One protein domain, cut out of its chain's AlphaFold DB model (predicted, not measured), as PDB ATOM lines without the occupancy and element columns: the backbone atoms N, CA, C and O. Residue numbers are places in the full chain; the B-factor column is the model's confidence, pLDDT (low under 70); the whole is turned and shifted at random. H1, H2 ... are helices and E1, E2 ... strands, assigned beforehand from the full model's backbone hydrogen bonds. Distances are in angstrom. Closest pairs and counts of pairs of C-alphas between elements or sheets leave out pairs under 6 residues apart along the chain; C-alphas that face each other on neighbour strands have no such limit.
ATOM      1  N   LEU A 762      75.830  -5.958  30.944       91.88
ATOM      2  CA  LEU A 762      76.584  -6.709  31.957       91.88
ATOM      3  C   LEU A 762      76.786  -5.849  33.217       91.88
ATOM      4  O   LEU A 762      76.609  -4.630  33.148       91.88
ATOM      5  N   THR A 763      77.240  -6.447  34.323       90.12
ATOM      6  CA  THR A 763      77.457  -5.782  35.625       90.12
ATOM      7  C   THR A 763      78.132  -4.416  35.499       90.12
ATOM      8  O   THR A 763      77.522  -3.401  35.823       90.12
ATOM      9  N   PHE A 764      79.331  -4.334  34.906       94.81
ATOM     10  CA  PHE A 764      80.025  -3.045  34.794       94.81
ATOM     11  C   PHE A 764      79.358  -2.062  33.831       94.81
ATOM     12  O   PHE A 764      79.520  -0.866  34.008       94.81
ATOM     13  N   SER A 765      78.569  -2.501  32.848       95.38
ATOM     14  CA  SER A 765      77.800  -1.565  32.005       95.38
ATOM     15  C   SER A 765      76.557  -0.992  32.707       95.38
ATOM     16  O   SER A 765      75.998  -0.004  32.233       95.38
ATOM     17  N   ARG A 766      76.149  -1.597  33.835       96.19
ATOM     18  CA  ARG A 766      75.095  -1.124  34.747       96.19
ATOM     19  C   ARG A 766      75.644  -0.412  35.995       96.19
ATOM     20  O   ARG A 766      74.859   0.084  36.797       96.19
ATOM     21  N   ARG A 767      76.973  -0.339  36.144       96.62
ATOM     22  CA  ARG A 767      77.684   0.380  37.212       96.62
ATOM     23  C   ARG A 767      77.722   1.865  36.924       96.62
ATOM     24  O   ARG A 767      78.275   2.249  35.901       96.62
ATOM     25  N   ILE A 768      77.215   2.704  37.817       97.19
ATOM     26  CA  ILE A 768      77.002   4.143  37.619       97.19
ATOM     27  C   ILE A 768      77.953   4.947  38.517       97.19
ATOM     28  O   ILE A 768      77.656   5.142  39.696       97.19
ATOM     29  N   PRO A 769      79.103   5.403  37.990       97.00
ATOM     30  CA  PRO A 769      80.076   6.148  38.775       97.00
ATOM     31  C   PRO A 769      79.857   7.664  38.701       97.00
ATOM     32  O   PRO A 769      79.644   8.211  37.621       97.00
ATOM     33  N   GLN A 770      79.976   8.347  39.839       96.31
ATOM     34  CA  GLN A 770      79.841   9.797  39.951       96.31
ATOM     35  C   GLN A 770      80.811  10.368  40.994       96.31
ATOM     36  O   GLN A 770      80.691  10.104  42.192       96.31
ATOM     37  N   THR A 771      81.772  11.183  40.551       97.12
ATOM     38  CA  THR A 771      82.652  11.931  41.462       97.12
ATOM     39  C   THR A 771      81.957  13.178  41.996       97.12
ATOM     40  O   THR A 771      81.183  13.824  41.284       97.12
ATOM     41  N   PHE A 772      82.256  13.537  43.239       96.19
ATOM     42  CA  PHE A 772      81.739  14.741  43.876       96.19
ATOM     43  C   PHE A 772      82.682  15.235  44.975       96.19
ATOM     44  O   PHE A 772      83.681  14.590  45.287       96.19
ATOM     45  N   GLU A 773      82.379  16.393  45.548       94.31
ATOM     46  CA  GLU A 773      83.093  16.965  46.687       94.31
ATOM     47  C   GLU A 773      82.147  17.177  47.869       94.31
ATOM     48  O   GLU A 773      81.036  17.681  47.686       94.31
ATOM     49  N   ILE A 774      82.626  16.843  49.071       93.56
ATOM     50  CA  ILE A 774      81.981  17.173  50.346       93.56
ATOM     51  C   ILE A 774      82.783  18.222  51.110       93.56
ATOM     52  O   ILE A 774      84.012  18.296  51.000       93.56
ATOM     53  N   ARG A 775      82.089  19.033  51.910       88.19
ATOM     54  CA  ARG A 775      82.695  20.141  52.659       88.19
ATOM     55  C   ARG A 775      82.203  20.128  54.106       88.19
ATOM     56  O   ARG A 775      81.211  20.795  54.377       88.19
ATOM     57  N   PRO A 776      82.860  19.403  55.024       85.88
ATOM     58  CA  PRO A 776      82.441  19.357  56.424       85.88
ATOM     59  C   PRO A 776      82.351  20.763  57.045       85.88
ATOM     60  O   PRO A 776      83.176  21.633  56.737       85.88
ATOM     61  N   SER A 777      81.360  20.987  57.916       75.25
ATOM     62  CA  SER A 777      81.226  22.243  58.662       75.25
ATOM     63  C   SER A 777      82.462  22.519  59.539       75.25
ATOM     64  O   SER A 777      82.951  21.622  60.236       75.25
ATOM     65  N   PRO A 778      82.947  23.776  59.571       65.38
ATOM     66  CA  PRO A 778      84.048  24.183  60.438       65.38
ATOM     67  C   PRO A 778      83.628  24.391  61.904       65.38
ATOM     68  O   PRO A 778      84.501  24.508  62.761       65.38
ATOM     69  N   SER A 779      82.324  24.462  62.213       66.56
ATOM     70  CA  SER A 779      81.825  24.833  63.550       66.56
ATOM     71  C   SER A 779      82.135  23.806  64.641       66.56
ATOM     72  O   SER A 779      82.209  24.164  65.814       66.56
ATOM     73  N   ARG A 780      82.323  22.533  64.260       69.69
ATOM     74  CA  ARG A 780      82.573  21.386  65.154       69.69
ATOM     75  C   ARG A 780      81.563  21.230  66.307       69.69
ATOM     76  O   ARG A 780      81.875  20.579  67.301       69.69
ATOM     77  N   LEU A 781      80.367  21.818  66.186       72.56
ATOM     78  CA  LEU A 781      79.302  21.726  67.194       72.56
ATOM     79  C   LEU A 781      78.470  20.454  67.015       72.56
ATOM     80  O   LEU A 781      78.233  19.726  67.974       72.56
ATOM     81  N   GLU A 782      78.070  20.168  65.779       81.06
ATOM     82  CA  GLU A 782      77.353  18.956  65.399       81.06
ATOM     83  C   GLU A 782      77.858  18.475  64.033       81.06
ATOM     84  O   GLU A 782      78.143  19.283  63.149       81.06
ATOM     85  N   ASN A 783      77.997  17.157  63.864       88.00
ATOM     86  CA  ASN A 783      78.398  16.566  62.591       88.00
ATOM     87  C   ASN A 783      77.343  16.807  61.507       88.00
ATOM     88  O   ASN A 783      76.164  16.468  61.681       88.00
ATOM     89  N   ASP A 784      77.809  17.315  60.369       91.31
ATOM     90  CA  ASP A 784      77.056  17.316  59.122       91.31
ATOM     91  C   ASP A 784      76.753  15.881  58.677       91.31
ATOM     92  O   ASP A 784      77.404  14.922  59.097       91.31
ATOM     93  N   GLU A 785      75.770  15.726  57.798       93.31
ATOM     94  CA  GLU A 785      75.396  14.433  57.231       93.31
ATOM     95  C   GLU A 785      75.234  14.538  55.720       93.31
ATOM     96  O   GLU A 785      74.712  15.530  55.212       93.31
ATOM     97  N   LEU A 786      75.630  13.493  55.001       95.19
ATOM     98  CA  LEU A 786      75.121  13.241  53.664       95.19
ATOM     99  C   LEU A 786      73.751  12.580  53.776       95.19
ATOM    100  O   LEU A 786      73.573  11.624  54.526       95.19
ATOM    101  N   MET A 787      72.800  13.091  53.008       94.12
ATOM    102  CA  MET A 787      71.452  12.562  52.874       94.12
ATOM    103  C   MET A 787      71.279  12.098  51.431       94.12
ATOM    104  O   MET A 787      71.290  12.913  50.504       94.12
ATOM    105  N   PHE A 788      71.151  10.786  51.252       94.62
ATOM    106  CA  PHE A 788      70.899  10.146  49.967       94.62
ATOM    107  C   PHE A 788      69.409   9.851  49.851       94.62
ATOM    108  O   PHE A 788      68.889   9.015  50.583       94.62
ATOM    109  N   ASP A 789      68.738  10.539  48.936       93.00
ATOM    110  CA  ASP A 789      67.370  10.242  48.522       93.00
ATOM    111  C   ASP A 789      67.449   9.372  47.263       93.00
ATOM    112  O   ASP A 789      67.849   9.840  46.189       93.00
ATOM    113  N   TRP A 790      67.157   8.079  47.426       92.81
ATOM    114  CA  TRP A 790      67.280   7.084  46.359       92.81
ATOM    115  C   TRP A 790      66.113   7.118  45.373       92.81
ATOM    116  O   TRP A 790      66.206   6.488  44.319       92.81
ATOM    117  N   GLY A 791      65.028   7.830  45.697       90.31
ATOM    118  CA  GLY A 791      63.841   7.940  44.860       90.31
ATOM    119  C   GLY A 791      63.365   6.587  44.326       90.31
ATOM    120  O   GLY A 791      63.036   5.674  45.075       90.31
ATOM    121  N   ASN A 792      63.346   6.457  42.999       90.81
ATOM    122  CA  ASN A 792      62.855   5.273  42.295       90.81
ATOM    123  C   ASN A 792      63.952   4.271  41.887       90.81
ATOM    124  O   ASN A 792      63.720   3.459  40.988       90.81
ATOM    125  N   VAL A 793      65.150   4.336  42.479       94.31
ATOM    126  CA  VAL A 793      66.206   3.339  42.236       94.31
ATOM    127  C   VAL A 793      65.686   1.935  42.585       94.31
ATOM    128  O   VAL A 793      65.095   1.748  43.649       94.31
ATOM    129  N   PRO A 794      65.874   0.933  41.705       92.62
ATOM    130  CA  PRO A 794      65.263  -0.376  41.880       92.62
ATOM    131  C   PRO A 794      65.852  -1.132  43.077       92.62
ATOM    132  O   PRO A 794      67.062  -1.096  43.322       92.62
ATOM    133  N   VAL A 795      64.989  -1.871  43.779       88.25
ATOM    134  CA  VAL A 795      65.379  -2.808  44.844       88.25
ATOM    135  C   VAL A 795      66.413  -3.800  44.307       88.25
ATOM    136  O   VAL A 795      66.317  -4.253  43.168       88.25
ATOM    137  N   GLY A 796      67.420  -4.117  45.117       88.31
ATOM    138  CA  GLY A 796      68.572  -4.913  44.691       88.31
ATOM    139  C   GLY A 796      69.756  -4.081  44.196       88.31
ATOM    140  O   GLY A 796      70.831  -4.641  43.993       88.31
ATOM    141  N   SER A 797      69.594  -2.762  44.022       93.81
ATOM    142  CA  SER A 797      70.732  -1.878  43.749       93.81
ATOM    143  C   SER A 797      71.610  -1.709  44.985       93.81
ATOM    144  O   SER A 797      71.132  -1.690  46.125       93.81
ATOM    145  N   VAL A 798      72.908  -1.535  44.745       94.19
ATOM    146  CA  VAL A 798      73.901  -1.345  45.804       94.19
ATOM    147  C   VAL A 798      74.730  -0.105  45.538       94.19
ATOM    148  O   VAL A 798      75.173   0.124  44.413       94.19
ATOM    149  N   ALA A 799      74.963   0.686  46.582       96.50
ATOM    150  CA  ALA A 799      75.836   1.841  46.523       96.50
ATOM    151  C   ALA A 799      77.165   1.558  47.235       96.50
ATOM    152  O   ALA A 799      77.214   0.950  48.305       96.50
ATOM    153  N   THR A 800      78.254   2.043  46.644       97.25
ATOM    154  CA  THR A 800      79.547   2.177  47.313       97.25
ATOM    155  C   THR A 800      79.985   3.631  47.314       97.25
ATOM    156  O   THR A 800      79.787   4.368  46.342       97.25
ATOM    157  N   LEU A 801      80.586   4.045  48.422       97.94
ATOM    158  CA  LEU A 801      81.092   5.390  48.620       97.94
ATOM    159  C   LEU A 801      82.576   5.319  48.964       97.94
ATOM    160  O   LEU A 801      82.947   4.870  50.047       97.94
ATOM    161  N   TYR A 802      83.417   5.763  48.031       98.25
ATOM    162  CA  TYR A 802      84.858   5.886  48.229       98.25
ATOM    163  C   TYR A 802      85.218   7.314  48.646       98.25
ATOM    164  O   TYR A 802      85.033   8.253  47.868       98.25
ATOM    165  N   LEU A 803      85.743   7.467  49.862       97.00
ATOM    166  CA  LEU A 803      86.120   8.728  50.500       97.00
ATOM    167  C   LEU A 803      87.543   8.622  51.077       97.00
ATOM    168  O   LEU A 803      87.707   8.411  52.276       97.00
ATOM    169  N   PRO A 804      88.599   8.812  50.264       96.00
ATOM    170  CA  PRO A 804      89.989   8.668  50.718       96.00
ATOM    171  C   PRO A 804      90.432   9.697  51.766       96.00
ATOM    172  O   PRO A 804      91.526   9.589  52.307       96.00
ATOM    173  N   GLY A 805      89.612  10.715  52.033       93.31
ATOM    174  CA  GLY A 805      89.858  11.694  53.090       93.31
ATOM    175  C   GLY A 805      89.521  11.218  54.502       93.31
ATOM    176  O   GLY A 805      89.856  11.925  55.447       93.31
ATOM    177  N   PHE A 806      88.852  10.070  54.648       94.44
ATOM    178  CA  PHE A 806      88.342   9.574  55.924       94.44
ATOM    179  C   PHE A 806      88.655   8.087  56.093       94.44
ATOM    180  O   PHE A 806      88.674   7.339  55.112       94.44
ATOM    181  N   ASP A 807      88.861   7.660  57.339       94.38
ATOM    182  CA  ASP A 807      88.788   6.245  57.693       94.38
ATOM    183  C   ASP A 807      87.308   5.862  57.831       94.38
ATOM    184  O   ASP A 807      86.538   6.528  58.532       94.38
ATOM    185  N   THR A 808      86.870   4.795  57.160       94.81
ATOM    186  CA  THR A 808      85.472   4.368  57.282       94.81
ATOM    187  C   THR A 808      85.109   3.881  58.683       94.81
ATOM    188  O   THR A 808      83.926   3.884  59.011       94.81
ATOM    189  N   ASN A 809      86.073   3.462  59.508       91.88
ATOM    190  CA  ASN A 809      85.818   3.098  60.901       91.88
ATOM    191  C   ASN A 809      85.290   4.306  61.685       91.88
ATOM    192  O   ASN A 809      84.317   4.165  62.419       91.88
ATOM    193  N   ASP A 810      85.842   5.503  61.459       92.25
ATOM    194  CA  ASP A 810      85.371   6.735  62.107       92.25
ATOM    195  C   ASP A 810      83.935   7.073  61.693       92.25
ATOM    196  O   ASP A 810      83.121   7.483  62.521       92.25
ATOM    197  N   ILE A 811      83.602   6.866  60.413       93.44
ATOM    198  CA  ILE A 811      82.244   7.077  59.895       93.44
ATOM    199  C   ILE A 811      81.267   6.084  60.534       93.44
ATOM    200  O   ILE A 811      80.194   6.491  60.975       93.44
ATOM    201  N   LEU A 812      81.629   4.799  60.600       91.44
ATOM    202  CA  LEU A 812      80.784   3.750  61.179       91.44
ATOM    203  C   LEU A 812      80.571   3.966  62.680       91.44
ATOM    204  O   LEU A 812      79.434   3.941  63.133       91.44
ATOM    205  N   LEU A 813      81.625   4.286  63.436       87.69
ATOM    206  CA  LEU A 813      81.517   4.618  64.862       87.69
ATOM    207  C   LEU A 813      80.623   5.842  65.094       87.69
ATOM    208  O   LEU A 813      79.800   5.868  66.012       87.69
ATOM    209  N   LEU A 814      80.754   6.870  64.249       89.50
ATOM    210  CA  LEU A 814      79.912   8.058  64.327       89.50
ATOM    211  C   LEU A 814      78.451   7.749  63.975       89.50
ATOM    212  O   LEU A 814      77.545   8.249  64.646       89.50
ATOM    213  N   ALA A 815      78.212   6.912  62.965       89.12
ATOM    214  CA  ALA A 815      76.879   6.459  62.581       89.12
ATOM    215  C   ALA A 815      76.231   5.637  63.693       89.12
ATOM    216  O   ALA A 815      75.092   5.908  64.064       89.12
ATOM    217  N   ALA A 816      76.967   4.714  64.301       84.31
ATOM    218  CA  ALA A 816      76.472   3.914  65.407       84.31
ATOM    219  C   ALA A 816      76.140   4.780  66.636       84.31
ATOM    220  O   ALA A 816      75.114   4.598  67.291       84.31
ATOM    221  N   LYS A 817      76.926   5.834  66.895       81.56
ATOM    222  CA  LYS A 817      76.617   6.818  67.942       81.56
ATOM    223  C   LYS A 817      75.371   7.661  67.635       81.56
ATOM    224  O   LYS A 817      74.642   7.999  68.572       81.56
ATOM    225  N   LYS A 818      75.154   8.044  66.368       81.38
ATOM    226  CA  LYS A 818      74.094   8.984  65.955       81.38
ATOM    227  C   LYS A 818      72.761   8.297  65.634       81.38
ATOM    228  O   LYS A 818      71.728   8.837  66.009       81.38
ATOM    229  N   TYR A 819      72.784   7.137  64.978       77.06
ATOM    230  CA  TYR A 819      71.597   6.435  64.461       77.06
ATOM    231  C   TYR A 819      71.259   5.169  65.239       77.06
ATOM    232  O   TYR A 819      70.101   4.762  65.252       77.06
ATOM    233  N   ARG A 820      72.250   4.568  65.918       72.56
ATOM    234  CA  ARG A 820      72.177   3.267  66.619       72.56
ATOM    235  C   ARG A 820      71.951   2.064  65.703       72.56
ATOM    236  O   ARG A 820      72.526   1.017  65.955       72.56
ATOM    237  N   SER A 821      71.183   2.208  64.629       70.75
ATOM    238  CA  SER A 821      71.067   1.226  63.556       70.75
ATOM    239  C   SER A 821      71.474   1.873  62.228       70.75
ATOM    240  O   SER A 821      71.133   3.015  61.940       70.75
ATOM    241  N   HIS A 822      72.275   1.170  61.426       83.69
ATOM    242  CA  HIS A 822      72.643   1.614  60.083       83.69
ATOM    243  C   HIS A 822      72.949   0.423  59.174       83.69
ATOM    244  O   HIS A 822      73.376  -0.637  59.630       83.69
ATOM    245  N   ARG A 823      72.818   0.609  57.858       81.44
ATOM    246  CA  ARG A 823      73.030  -0.452  56.850       81.44
ATOM    247  C   ARG A 823      74.346  -0.312  56.079       81.44
ATOM    248  O   ARG A 823      74.454  -0.739  54.933       81.44
ATOM    249  N   MET A 824      75.341   0.311  56.706       89.69
ATOM    250  CA  MET A 824      76.674   0.526  56.145       89.69
ATOM    251  C   MET A 824      77.652  -0.561  56.588       89.69
ATOM    252  O   MET A 824      77.728  -0.890  57.771       89.69
ATOM    253  N   VAL A 825      78.438  -1.077  55.643       91.25
ATOM    254  CA  VAL A 825      79.558  -1.987  55.908       91.25
ATOM    255  C   VAL A 825      80.850  -1.442  55.313       91.25
ATOM    256  O   VAL A 825      80.853  -0.754  54.288       91.25
ATOM    257  N   ARG A 826      81.964  -1.772  55.962       93.56
ATOM    258  CA  ARG A 826      83.309  -1.463  55.480       93.56
ATOM    259  C   ARG A 826      83.741  -2.465  54.414       93.56
ATOM    260  O   ARG A 826      83.649  -3.669  54.632       93.56
ATOM    261  N   ILE A 827      84.271  -1.953  53.306       95.44
ATOM    262  CA  ILE A 827      84.950  -2.743  52.269       95.44
ATOM    263  C   ILE A 827      86.469  -2.603  52.395       95.44
ATOM    264  O   ILE A 827      87.203  -3.583  52.311       95.44
ATOM    265  N   ASP A 828      86.945  -1.384  52.631       93.88
ATOM    266  CA  ASP A 828      88.343  -1.081  52.928       93.88
ATOM    267  C   ASP A 828      88.440   0.225  53.732       93.88
ATOM    268  O   ASP A 828      87.420   0.821  54.074       93.88
ATOM    269  N   GLU A 829      89.667   0.675  54.006       94.56
ATOM    270  CA  GLU A 829      89.987   1.902  54.757       94.56
ATOM    271  C   GLU A 829      89.224   3.149  54.321       94.56
ATOM    272  O   GLU A 829      88.963   4.020  55.146       94.56
ATOM    273  N   HIS A 830      88.807   3.216  53.060       96.75
ATOM    274  CA  HIS A 830      88.208   4.405  52.473       96.75
ATOM    275  C   HIS A 830      86.903   4.121  51.721       96.75
ATOM    276  O   HIS A 830      86.368   5.030  51.088       96.75
ATOM    277  N   THR A 831      86.396   2.886  51.730       97.44
ATOM    278  CA  THR A 831      85.220   2.483  50.948       97.44
ATOM    279  C   THR A 831      84.144   1.878  51.840       97.44
ATOM    280  O   THR A 831      84.342   0.833  52.462       97.44
ATOM    281  N   LEU A 832      82.973   2.514  51.843       96.56
ATOM    282  CA  LEU A 832      81.743   1.987  52.431       96.56
ATOM    283  C   LEU A 832      80.856   1.364  51.354       96.56
ATOM    284  O   LEU A 832      80.853   1.821  50.209       96.56
ATOM    285  N   LYS A 833      80.070   0.362  51.741       95.19
ATOM    286  CA  LYS A 833      78.994  -0.234  50.942       95.19
ATOM    287  C   LYS A 833      77.691  -0.197  51.737       95.19
ATOM    288  O   LYS A 833      77.710  -0.409  52.948       95.19
ATOM    289  N   PHE A 834      76.579   0.089  51.071       91.56
ATOM    290  CA  PHE A 834      75.245   0.083  51.674       91.56
ATOM    291  C   PHE A 834      74.160  -0.187  50.625       91.56
ATOM    292  O   PHE A 834      74.314   0.139  49.444       91.56
ATOM    293  N   ASP A 835      73.063  -0.802  51.068       86.06
ATOM    294  CA  ASP A 835      71.883  -1.026  50.231       86.06
ATOM    295  C   ASP A 835      71.183   0.307  49.924       86.06
ATOM    296  O   ASP A 835      71.106   1.192  50.778       86.06
ATOM    297  N   THR A 836      70.638   0.442  48.714       89.00
ATOM    298  CA  THR A 836      69.808   1.602  48.352       89.00
ATOM    299  C   THR A 836      68.359   1.422  48.814       89.00
ATOM    300  O   THR A 836      67.901   0.295  49.013       89.00
ATOM    301  N   GLY A 837      67.612   2.519  48.901       83.38
ATOM    302  CA  GLY A 837      66.170   2.533  49.168       83.38
ATOM    303  C   GLY A 837      65.804   3.475  50.311       83.38
ATOM    304  O   GLY A 837      66.556   3.587  51.282       83.38
ATOM    305  N   GLY A 838      64.664   4.150  50.177       85.12
ATOM    306  CA  GLY A 838      64.235   5.199  51.098       85.12
ATOM    307  C   GLY A 838      65.203   6.383  51.124       85.12
ATOM    308  O   GLY A 838      65.754   6.780  50.090       85.12
ATOM    309  N   ILE A 839      65.466   6.894  52.327       90.62
ATOM    310  CA  ILE A 839      66.524   7.876  52.586       90.62
ATOM    311  C   ILE A 839      67.604   7.242  53.462       90.62
ATOM    312  O   ILE A 839      67.312   6.631  54.487       90.62
ATOM    313  N   THR A 840      68.866   7.414  53.071       91.50
ATOM    314  CA  THR A 840      70.027   7.001  53.870       91.50
ATOM    315  C   THR A 840      70.780   8.224  54.374       91.50
ATOM    316  O   THR A 840      71.117   9.113  53.588       91.50
ATOM    317  N   TYR A 841      71.089   8.240  55.670       92.12
ATOM    318  CA  TYR A 841      71.941   9.250  56.286       92.12
ATOM    319  C   TYR A 841      73.341   8.683  56.533       92.12
ATOM    320  O   TYR A 841      73.501   7.546  56.971       92.12
ATOM    321  N   LEU A 842      74.368   9.482  56.255       94.06
ATOM    322  CA  LEU A 842      75.759   9.156  56.550       94.06
ATOM    323  C   LEU A 842      76.400  10.349  57.254       94.06
ATOM    324  O   LEU A 842      76.449  11.432  56.665       94.06
ATOM    325  N   PRO A 843      76.916  10.201  58.482       93.31
ATOM    326  CA  PRO A 843      77.481  11.323  59.198       93.31
ATOM    327  C   PRO A 843      78.901  11.591  58.710       93.31
ATOM    328  O   PRO A 843      79.680  10.677  58.448       93.31
ATOM    329  N   ILE A 844      79.243  12.866  58.593       92.88
ATOM    330  CA  ILE A 844      80.546  13.316  58.119       92.88
ATOM    331  C   ILE A 844      81.414  13.618  59.351       92.88
ATOM    332  O   ILE A 844      81.058  14.494  60.152       92.88
ATOM    333  N   PRO A 845      82.552  12.920  59.539       91.69
ATOM    334  CA  PRO A 845      83.491  13.249  60.602       91.69
ATOM    335  C   PRO A 845      83.978  14.698  60.486       91.69
ATOM    336  O   PRO A 845      84.078  15.255  59.390       91.69
ATOM    337  N   PHE A 846      84.295  15.326  61.620       88.19
ATOM    338  CA  PHE A 846      84.839  16.681  61.601       88.19
ATOM    339  C   PHE A 846      86.198  16.692  60.914       88.19
ATOM    340  O   PHE A 846      87.119  15.998  61.337       88.19
ATOM    341  N   ALA A 847      86.336  17.520  59.885       86.69
ATOM    342  CA  ALA A 847      87.598  17.702  59.196       86.69
ATOM    343  C   ALA A 847      87.665  19.085  58.546       86.69
ATOM    344  O   ALA A 847      86.656  19.636  58.109       86.69
ATOM    345  N   ASP A 848      88.873  19.636  58.461       82.75
ATOM    346  CA  ASP A 848      89.095  20.926  57.819       82.75
ATOM    347  C   ASP A 848      89.367  20.721  56.323       82.75
ATOM    348  O   ASP A 848      90.237  19.943  55.932       82.75
ATOM    349  N   GLY A 849      88.661  21.462  55.469       84.75
ATOM    350  CA  GLY A 849      88.898  21.472  54.025       84.75
ATOM    351  C   GLY A 849      87.758  20.880  53.207       84.75
ATOM    352  O   GLY A 849      86.599  20.940  53.607       84.75
ATOM    353  N   ASN A 850      88.095  20.408  52.007       89.38
ATOM    354  CA  ASN A 850      87.148  19.855  51.047       89.38
ATOM    355  C   ASN A 850      87.639  18.476  50.597       89.38
ATOM    356  O   ASN A 850      88.801  18.326  50.205       89.38
ATOM    357  N   PHE A 851      86.748  17.492  50.577       93.69
ATOM    358  CA  PHE A 851      87.118  16.095  50.385       93.69
ATOM    359  C   PHE A 851      86.455  15.529  49.126       93.69
ATOM    360  O   PHE A 851      85.226  15.499  49.044       93.69
ATOM    361  N   PRO A 852      87.246  15.097  48.131       95.94
ATOM    362  CA  PRO A 852      86.731  14.378  46.979       95.94
ATOM    363  C   PRO A 852      86.163  13.015  47.375       95.94
ATOM    364  O   PRO A 852      86.743  12.310  48.200       95.94
ATOM    365  N   GLY A 853      85.080  12.620  46.718       97.12
ATOM    366  CA  GLY A 853      84.464  11.309  46.848       97.12
ATOM    367  C   GLY A 853      84.029  10.736  45.506       97.12
ATOM    368  O   GLY A 853      83.892  11.450  44.509       97.12
ATOM    369  N   LEU A 854      83.813   9.424  45.481       98.19
ATOM    370  CA  LEU A 854      83.221   8.703  44.357       98.19
ATOM    371  C   LEU A 854      82.044   7.873  44.864       98.19
ATOM    372  O   LEU A 854      82.236   6.908  45.600       98.19
ATOM    373  N   LEU A 855      80.840   8.252  44.438       98.06
ATOM    374  CA  LEU A 855      79.637   7.441  44.574       98.06
ATOM    375  C   LEU A 855      79.573   6.491  43.376       98.06
ATOM    376  O   LEU A 855      79.663   6.931  42.230       98.06
ATOM    377  N   THR A 856      79.417   5.199  43.628       97.69
ATOM    378  CA  THR A 856      79.174   4.195  42.589       97.69
ATOM    379  C   THR A 856      77.892   3.453  42.919       97.69
ATOM    380  O   THR A 856      77.767   2.941  44.026       97.69
ATOM    381  N   VAL A 857      76.960   3.376  41.972       97.56
ATOM    382  CA  VAL A 857      75.708   2.621  42.132       97.56
ATOM    383  C   VAL A 857      75.666   1.489  41.121       97.56
ATOM    384  O   VAL A 857      75.722   1.735  39.919       97.56
ATOM    385  N   ASP A 858      75.570   0.255  41.595       96.31
ATOM    386  CA  ASP A 858      75.380  -0.921  40.754       96.31
ATOM    387  C   ASP A 858      73.892  -1.243  40.661       96.31
ATOM    388  O   ASP A 858      73.249  -1.538  41.669       96.31
ATOM    389  N   LEU A 859      73.342  -1.164  39.445       96.19
ATOM    390  CA  LEU A 859      71.948  -1.519  39.191       96.19
ATOM    391  C   LEU A 859      71.785  -3.037  38.964       96.19
ATOM    392  O   LEU A 859      72.623  -3.654  38.282       96.19
ATOM    393  N   PRO A 860      70.689  -3.636  39.467       93.56
ATOM    394  CA  PRO A 860      70.421  -5.062  39.354       93.56
ATOM    395  C   PRO A 860      70.121  -5.477  37.908       93.56
ATOM    396  O   PRO A 860      69.984  -4.661  36.989       93.56
ATOM    397  N   GLU A 861      70.022  -6.787  37.696       91.44
ATOM    398  CA  GLU A 861      69.409  -7.326  36.481       91.44
ATOM    399  C   GLU A 861      67.907  -7.014  36.439       91.44
ATOM    400  O   GLU A 861      67.295  -6.694  37.453       91.44
ATOM    401  N   GLY A 862      67.308  -7.072  35.247       90.75
ATOM    402  CA  GLY A 862      65.873  -6.819  35.062       90.75
ATOM    403  C   GLY A 862      65.479  -5.362  34.793       90.75
ATOM    404  O   GLY A 862      64.328  -5.123  34.449       90.75
ATOM    405  N   ILE A 863      66.403  -4.393  34.863       95.19
ATOM    406  CA  ILE A 863      66.125  -3.020  34.397       95.19
ATOM    407  C   ILE A 863      65.828  -2.998  32.892       95.19
ATOM    408  O   ILE A 863      66.466  -3.718  32.122       95.19
ATOM    409  N   GLU A 864      64.916  -2.135  32.455       95.50
ATOM    410  CA  GLU A 864      64.400  -2.088  31.085       95.50
ATOM    411  C   GLU A 864      64.763  -0.787  30.365       95.50
ATOM    412  O   GLU A 864      64.814   0.299  30.948       95.50
ATOM    413  N   LYS A 865      64.987  -0.882  29.049       94.44
ATOM    414  CA  LYS A 865      65.208   0.288  28.191       94.44
ATOM    415  C   LYS A 865      64.042   1.278  28.308       94.44
ATOM    416  O   LYS A 865      62.886   0.898  28.172       94.44
ATOM    417  N   GLY A 866      64.364   2.563  28.455       91.56
ATOM    418  CA  GLY A 866      63.378   3.643  28.588       91.56
ATOM    419  C   GLY A 866      63.068   4.028  30.035       91.56
ATOM    420  O   GLY A 866      62.517   5.103  30.258       91.56
ATOM    421  N   GLN A 867      63.484   3.219  31.014       95.19
ATOM    422  CA  GLN A 867      63.462   3.618  32.420       95.19
ATOM    423  C   GLN A 867      64.484   4.731  32.695       95.19
ATOM    424  O   GLN A 867      65.507   4.857  32.014       95.19
ATOM    425  N   ALA A 868      64.210   5.531  33.724       93.25
ATOM    426  CA  ALA A 868      65.138   6.518  34.252       93.25
ATOM    427  C   ALA A 868      65.053   6.545  35.779       93.25
ATOM    428  O   ALA A 868      63.962   6.665  36.341       93.25
ATOM    429  N   PHE A 869      66.209   6.466  36.433       94.50
ATOM    430  CA  PHE A 869      66.315   6.531  37.890       94.50
ATOM    431  C   PHE A 869      66.936   7.857  38.319       94.50
ATOM    432  O   PHE A 869      67.792   8.391  37.610       94.50
ATOM    433  N   LYS A 870      66.503   8.400  39.456       91.56
ATOM    434  CA  LYS A 870      67.019   9.663  40.000       91.56
ATOM    435  C   LYS A 870      67.494   9.458  41.431       91.56
ATOM    436  O   LYS A 870      66.771   8.891  42.236       91.56
ATOM    437  N   ILE A 871      68.685   9.964  41.725       93.75
ATOM    438  CA  ILE A 871      69.270   9.985  43.068       93.75
ATOM    439  C   ILE A 871      69.599  11.430  43.397       93.75
ATOM    440  O   ILE A 871      70.271  12.092  42.601       93.75
ATOM    441  N   VAL A 872      69.171  11.910  44.559       92.50
ATOM    442  CA  VAL A 872      69.562  13.232  45.058       92.50
ATOM    443  C   VAL A 872      70.459  13.066  46.272       92.50
ATOM    444  O   VAL A 872      70.097  12.409  47.243       92.50
ATOM    445  N   VAL A 873      71.634  13.686  46.220       94.50
ATOM    446  CA  VAL A 873      72.592  13.696  47.326       94.50
ATOM    447  C   VAL A 873      72.675  15.109  47.872       94.50
ATOM    448  O   VAL A 873      72.967  16.053  47.132       94.50
ATOM    449  N   ARG A 874      72.423  15.248  49.172       92.56
ATOM    450  CA  ARG A 874      72.432  16.526  49.886       92.56
ATOM    451  C   ARG A 874      73.414  16.476  51.039       92.56
ATOM    452  O   ARG A 874      73.629  15.410  51.609       92.56
ATOM    453  N   GLN A 875      73.962  17.623  51.417       92.94
ATOM    454  CA  GLN A 875      74.628  17.762  52.709       92.94
ATOM    455  C   GLN A 875      73.750  18.581  53.651       92.94
ATOM    456  O   GLN A 875      73.389  19.722  53.355       92.94
ATOM    457  N   VAL A 876      73.414  17.979  54.787       90.81
ATOM    458  CA  VAL A 876      72.621  18.573  55.861       90.81
ATOM    459  C   VAL A 876      73.581  19.036  56.939       90.81
ATOM    460  O   VAL A 876      74.294  18.217  57.524       90.81
ATOM    461  N   THR A 877      73.615  20.339  57.206       85.50
ATOM    462  CA  THR A 877      74.518  20.856  58.232       85.50
ATOM    463  C   THR A 877      73.945  20.702  59.635       85.50
ATOM    464  O   THR A 877      72.743  20.880  59.853       85.50
ATOM    465  N   GLY A 878      74.813  20.341  60.581       71.69
ATOM    466  CA  GLY A 878      74.536  20.424  62.016       71.69
ATOM    467  C   GLY A 878      74.835  21.811  62.607       71.69
ATOM    468  O   GLY A 878      74.533  22.081  63.765       71.69
ATOM    469  N   GLU A 879      75.437  22.712  61.824       67.38
ATOM    470  CA  GLU A 879      75.798  24.049  62.283       67.38
ATOM    471  C   GLU A 879      74.562  24.924  62.512       67.38
ATOM    472  O   GLU A 879      73.810  25.254  61.591       67.38
ATOM    473  N   GLN A 880      74.397  25.354  63.761       60.25
ATOM    474  CA  GLN A 880      73.375  26.307  64.172       60.25
ATOM    475  C   GLN A 880      73.842  27.723  63.813       60.25
ATOM    476  O   GLN A 880      74.674  28.307  64.507       60.25
ATOM    477  N   GLN A 881      73.331  28.287  62.719       47.97
ATOM    478  CA  GLN A 881      73.630  29.671  62.349       47.97
ATOM    479  C   GLN A 881      72.691  30.641  63.087       47.97
ATOM    480  O   GLN A 881      71.470  30.468  63.026       47.97
ATOM    481  N   SER A 895      67.078  26.578  66.372       56.25
ATOM    482  CA  SER A 895      67.968  25.509  65.893       56.25
ATOM    483  C   SER A 895      67.254  24.524  64.958       56.25
ATOM    484  O   SER A 895      66.767  23.499  65.421       56.25
ATOM    485  N   TRP A 896      67.217  24.796  63.652       64.62
ATOM    486  CA  TRP A 896      66.815  23.796  62.652       64.62
ATOM    487  C   TRP A 896      67.994  23.435  61.754       64.62
ATOM    488  O   TRP A 896      68.929  24.221  61.571       64.62
ATOM    489  N   ARG A 897      67.945  22.242  61.165       83.62
ATOM    490  CA  ARG A 897      68.976  21.773  60.239       83.62
ATOM    491  C   ARG A 897      68.635  22.251  58.833       83.62
ATOM    492  O   ARG A 897      67.466  22.393  58.475       83.62
ATOM    493  N   ARG A 898      69.645  22.528  58.013       82.19
ATOM    494  CA  ARG A 898      69.443  23.022  56.641       82.19
ATOM    495  C   ARG A 898      70.334  22.308  55.646       82.19
ATOM    496  O   ARG A 898      71.383  21.774  56.008       82.19
ATOM    497  N   ILE A 899      69.934  22.362  54.386       87.31
ATOM    498  CA  ILE A 899      70.730  21.855  53.273       87.31
ATOM    499  C   ILE A 899      71.724  22.935  52.828       87.31
ATOM    500  O   ILE A 899      71.342  24.077  52.585       87.31
ATOM    501  N   VAL A 900      73.015  22.588  52.751       87.38
ATOM    502  CA  VAL A 900      74.086  23.507  52.293       87.38
ATOM    503  C   VAL A 900      74.404  23.358  50.801       87.38
ATOM    504  O   VAL A 900      75.107  24.185  50.213       87.38
ATOM    505  N   GLY A 901      73.885  22.306  50.175       88.25
ATOM    506  CA  GLY A 901      74.001  22.048  48.751       88.25
ATOM    507  C   GLY A 901      73.500  20.656  48.380       88.25
ATOM    508  O   GLY A 901      73.447  19.741  49.207       88.25
ATOM    509  N   SER A 902      73.154  20.524  47.102       90.19
ATOM    510  CA  SER A 902      72.546  19.326  46.526       90.19
ATOM    511  C   SER A 902      73.088  19.088  45.122       90.19
ATOM    512  O   SER A 902      73.292  20.049  44.372       90.19
ATOM    513  N   PHE A 903      73.269  17.821  44.748       91.69
ATOM    514  CA  PHE A 903      73.414  17.406  43.354       91.69
ATOM    515  C   PHE A 903      72.499  16.219  43.047       91.69
ATOM    516  O   PHE A 903      72.166  15.433  43.934       91.69
ATOM    517  N   GLN A 904      72.112  16.073  41.780       91.62
ATOM    518  CA  GLN A 904      71.306  14.940  41.321       91.62
ATOM    519  C   GLN A 904      72.059  14.113  40.285       91.62
ATOM    520  O   GLN A 904      72.680  14.653  39.369       91.62
ATOM    521  N   LEU A 905      71.940  12.795  40.412       92.31
ATOM    522  CA  LEU A 905      72.366  11.811  39.430       92.31
ATOM    523  C   LEU A 905      71.133  11.216  38.741       92.31
ATOM    524  O   LEU A 905      70.302  10.577  39.382       92.31
ATOM    525  N   THR A 906      71.031  11.415  37.429       92.50
ATOM    526  CA  THR A 906      69.986  10.840  36.576       92.50
ATOM    527  C   THR A 906      70.572   9.686  35.760       92.50
ATOM    528  O   THR A 906      71.581   9.846  35.071       92.50
ATOM    529  N   ILE A 907      69.922   8.524  35.809       94.88
ATOM    530  CA  ILE A 907      70.399   7.269  35.223       94.88
ATOM    531  C   ILE A 907      69.387   6.778  34.180       94.88
ATOM    532  O   ILE A 907      68.497   5.990  34.506       94.88
ATOM    533  N   PRO A 908      69.464   7.254  32.926       94.81
ATOM    534  CA  PRO A 908      68.614   6.746  31.856       94.81
ATOM    535  C   PRO A 908      69.120   5.388  31.351       94.81
ATOM    536  O   PRO A 908      70.317   5.209  31.103       94.81
ATOM    537  N   VAL A 909      68.204   4.442  31.146       96.44
ATOM    538  CA  VAL A 909      68.508   3.101  30.628       96.44
ATOM    539  C   VAL A 909      68.368   3.084  29.104       96.44
ATOM    540  O   VAL A 909      67.292   3.346  28.558       96.44
ATOM    541  N   ARG A 910      69.465   2.782  28.401       94.88
ATOM    542  CA  ARG A 910      69.578   2.869  26.935       94.88
ATOM    543  C   ARG A 910      70.229   1.634  26.318       94.88
ATOM    544  O   ARG A 910      70.735   0.757  27.014       94.88
TER     545      ARG A 910
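What this domain is: This is residues 762 to 881 and 895 to 910 of the 1087 residues of an uncharacterized protein of Methanothrix sp (UniProt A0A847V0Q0). Two strongly twisted antiparallel sheets stand face to face as a sandwich, the larger of five strands and the smaller of four, their strands crossed at 35 degrees. H2 packs on edge strands E4 and E6 at one side of the sandwich, while edge strands E1 and E9 come near each other at the other; E8 and E9 run along the length. The printed part has 136 residues, with two named helices and nine named strands in the order H1 E1 E2 E3 H2 E4 E5 E6 E7 E8 E9; the sheets run E1 E7 E3 E5 E4 and E6 E2 E8 E9. The class is mostly strand, and the whole is compact, with a radius of gyration of the C-alphas of 15.2 A and spans of 46 by 29 by 27 A.

How they stand to each other: The larger sheet runs E1, residues 767 to 774, E7, 851 to 858, E3, 798 to 802, E5, 831 to 835, and E4, 824 to 828. N 770 and O 855 are 2.8 A apart between E1 and E7, N 800 and O 856 2.8 A between E7 and E3, and N 801 and O 832 2.9 A between E3 and E5, within hydrogen-bond range. E4 and E5 form a hairpin, with N 825 and O 833 at 2.9 A. The smaller sheet runs E6, residues 839 to 843, E2, 785 to 789, E8, 868 to 877, and E9, 897 to 910, with N 786 and O 842 at 2.8 A, N 787 and O 874 at 2.8 A, and N 871 and O 905 at 2.9 A. In the sandwich, two sheets face to face, the facing parts are 10.5 A centre to centre. H2, residues 808 to 819, is on both sheets; it makes two layers, a helix on one face of a sheet, with the larger one, at a height of 9.7 A, and runs along E4, 3 degrees from it on the local plane. The closest C-alphas of H2 and E6 are those of Ala 815 and Pro 843, 6.0 A apart. E3, H2 and E4 form a split strand-helix-strand unit, two strands running the same way with E5 between them, and its crossover is right-handed. H1, residues 763 to 766, only grazes the larger sheet. In H2 every O i to N i+4 pair is within hydrogen-bond range; H1 is too short for one.

Where its parts are: E1 begins at C-alpha 767 (77.684, 0.380, 37.212) and is 21.7 A long; E7 is 22.8 A and E8 29.5 A. E9, 38.3 A long, bends by 63 degrees at residue 900 and ends at C-alpha 910 (69.578, 2.869, 26.935). H2 is 15.8 A long, from C-alpha 808 (85.472, 4.368, 57.282). H1 is 5.3 A, E2 12.6 A, E3 13.4 A, E4 12.2 A, E5 13.8 A and E6 13.3 A.

The domain as a whole: The two C-alphas farthest apart, those of Leu 762 and Ser 895, are 47.6 A apart. Residues 882 to 894, in the link from E8 to E9, are not printed, and C-alphas 881 and 895 are 7.9 A apart across the cut. Of the links that are printed whole, none is long. Mean pLDDT of the printed part is 89.5; residues 778 to 780, 879 to 881 and 895 to 896 are under 70.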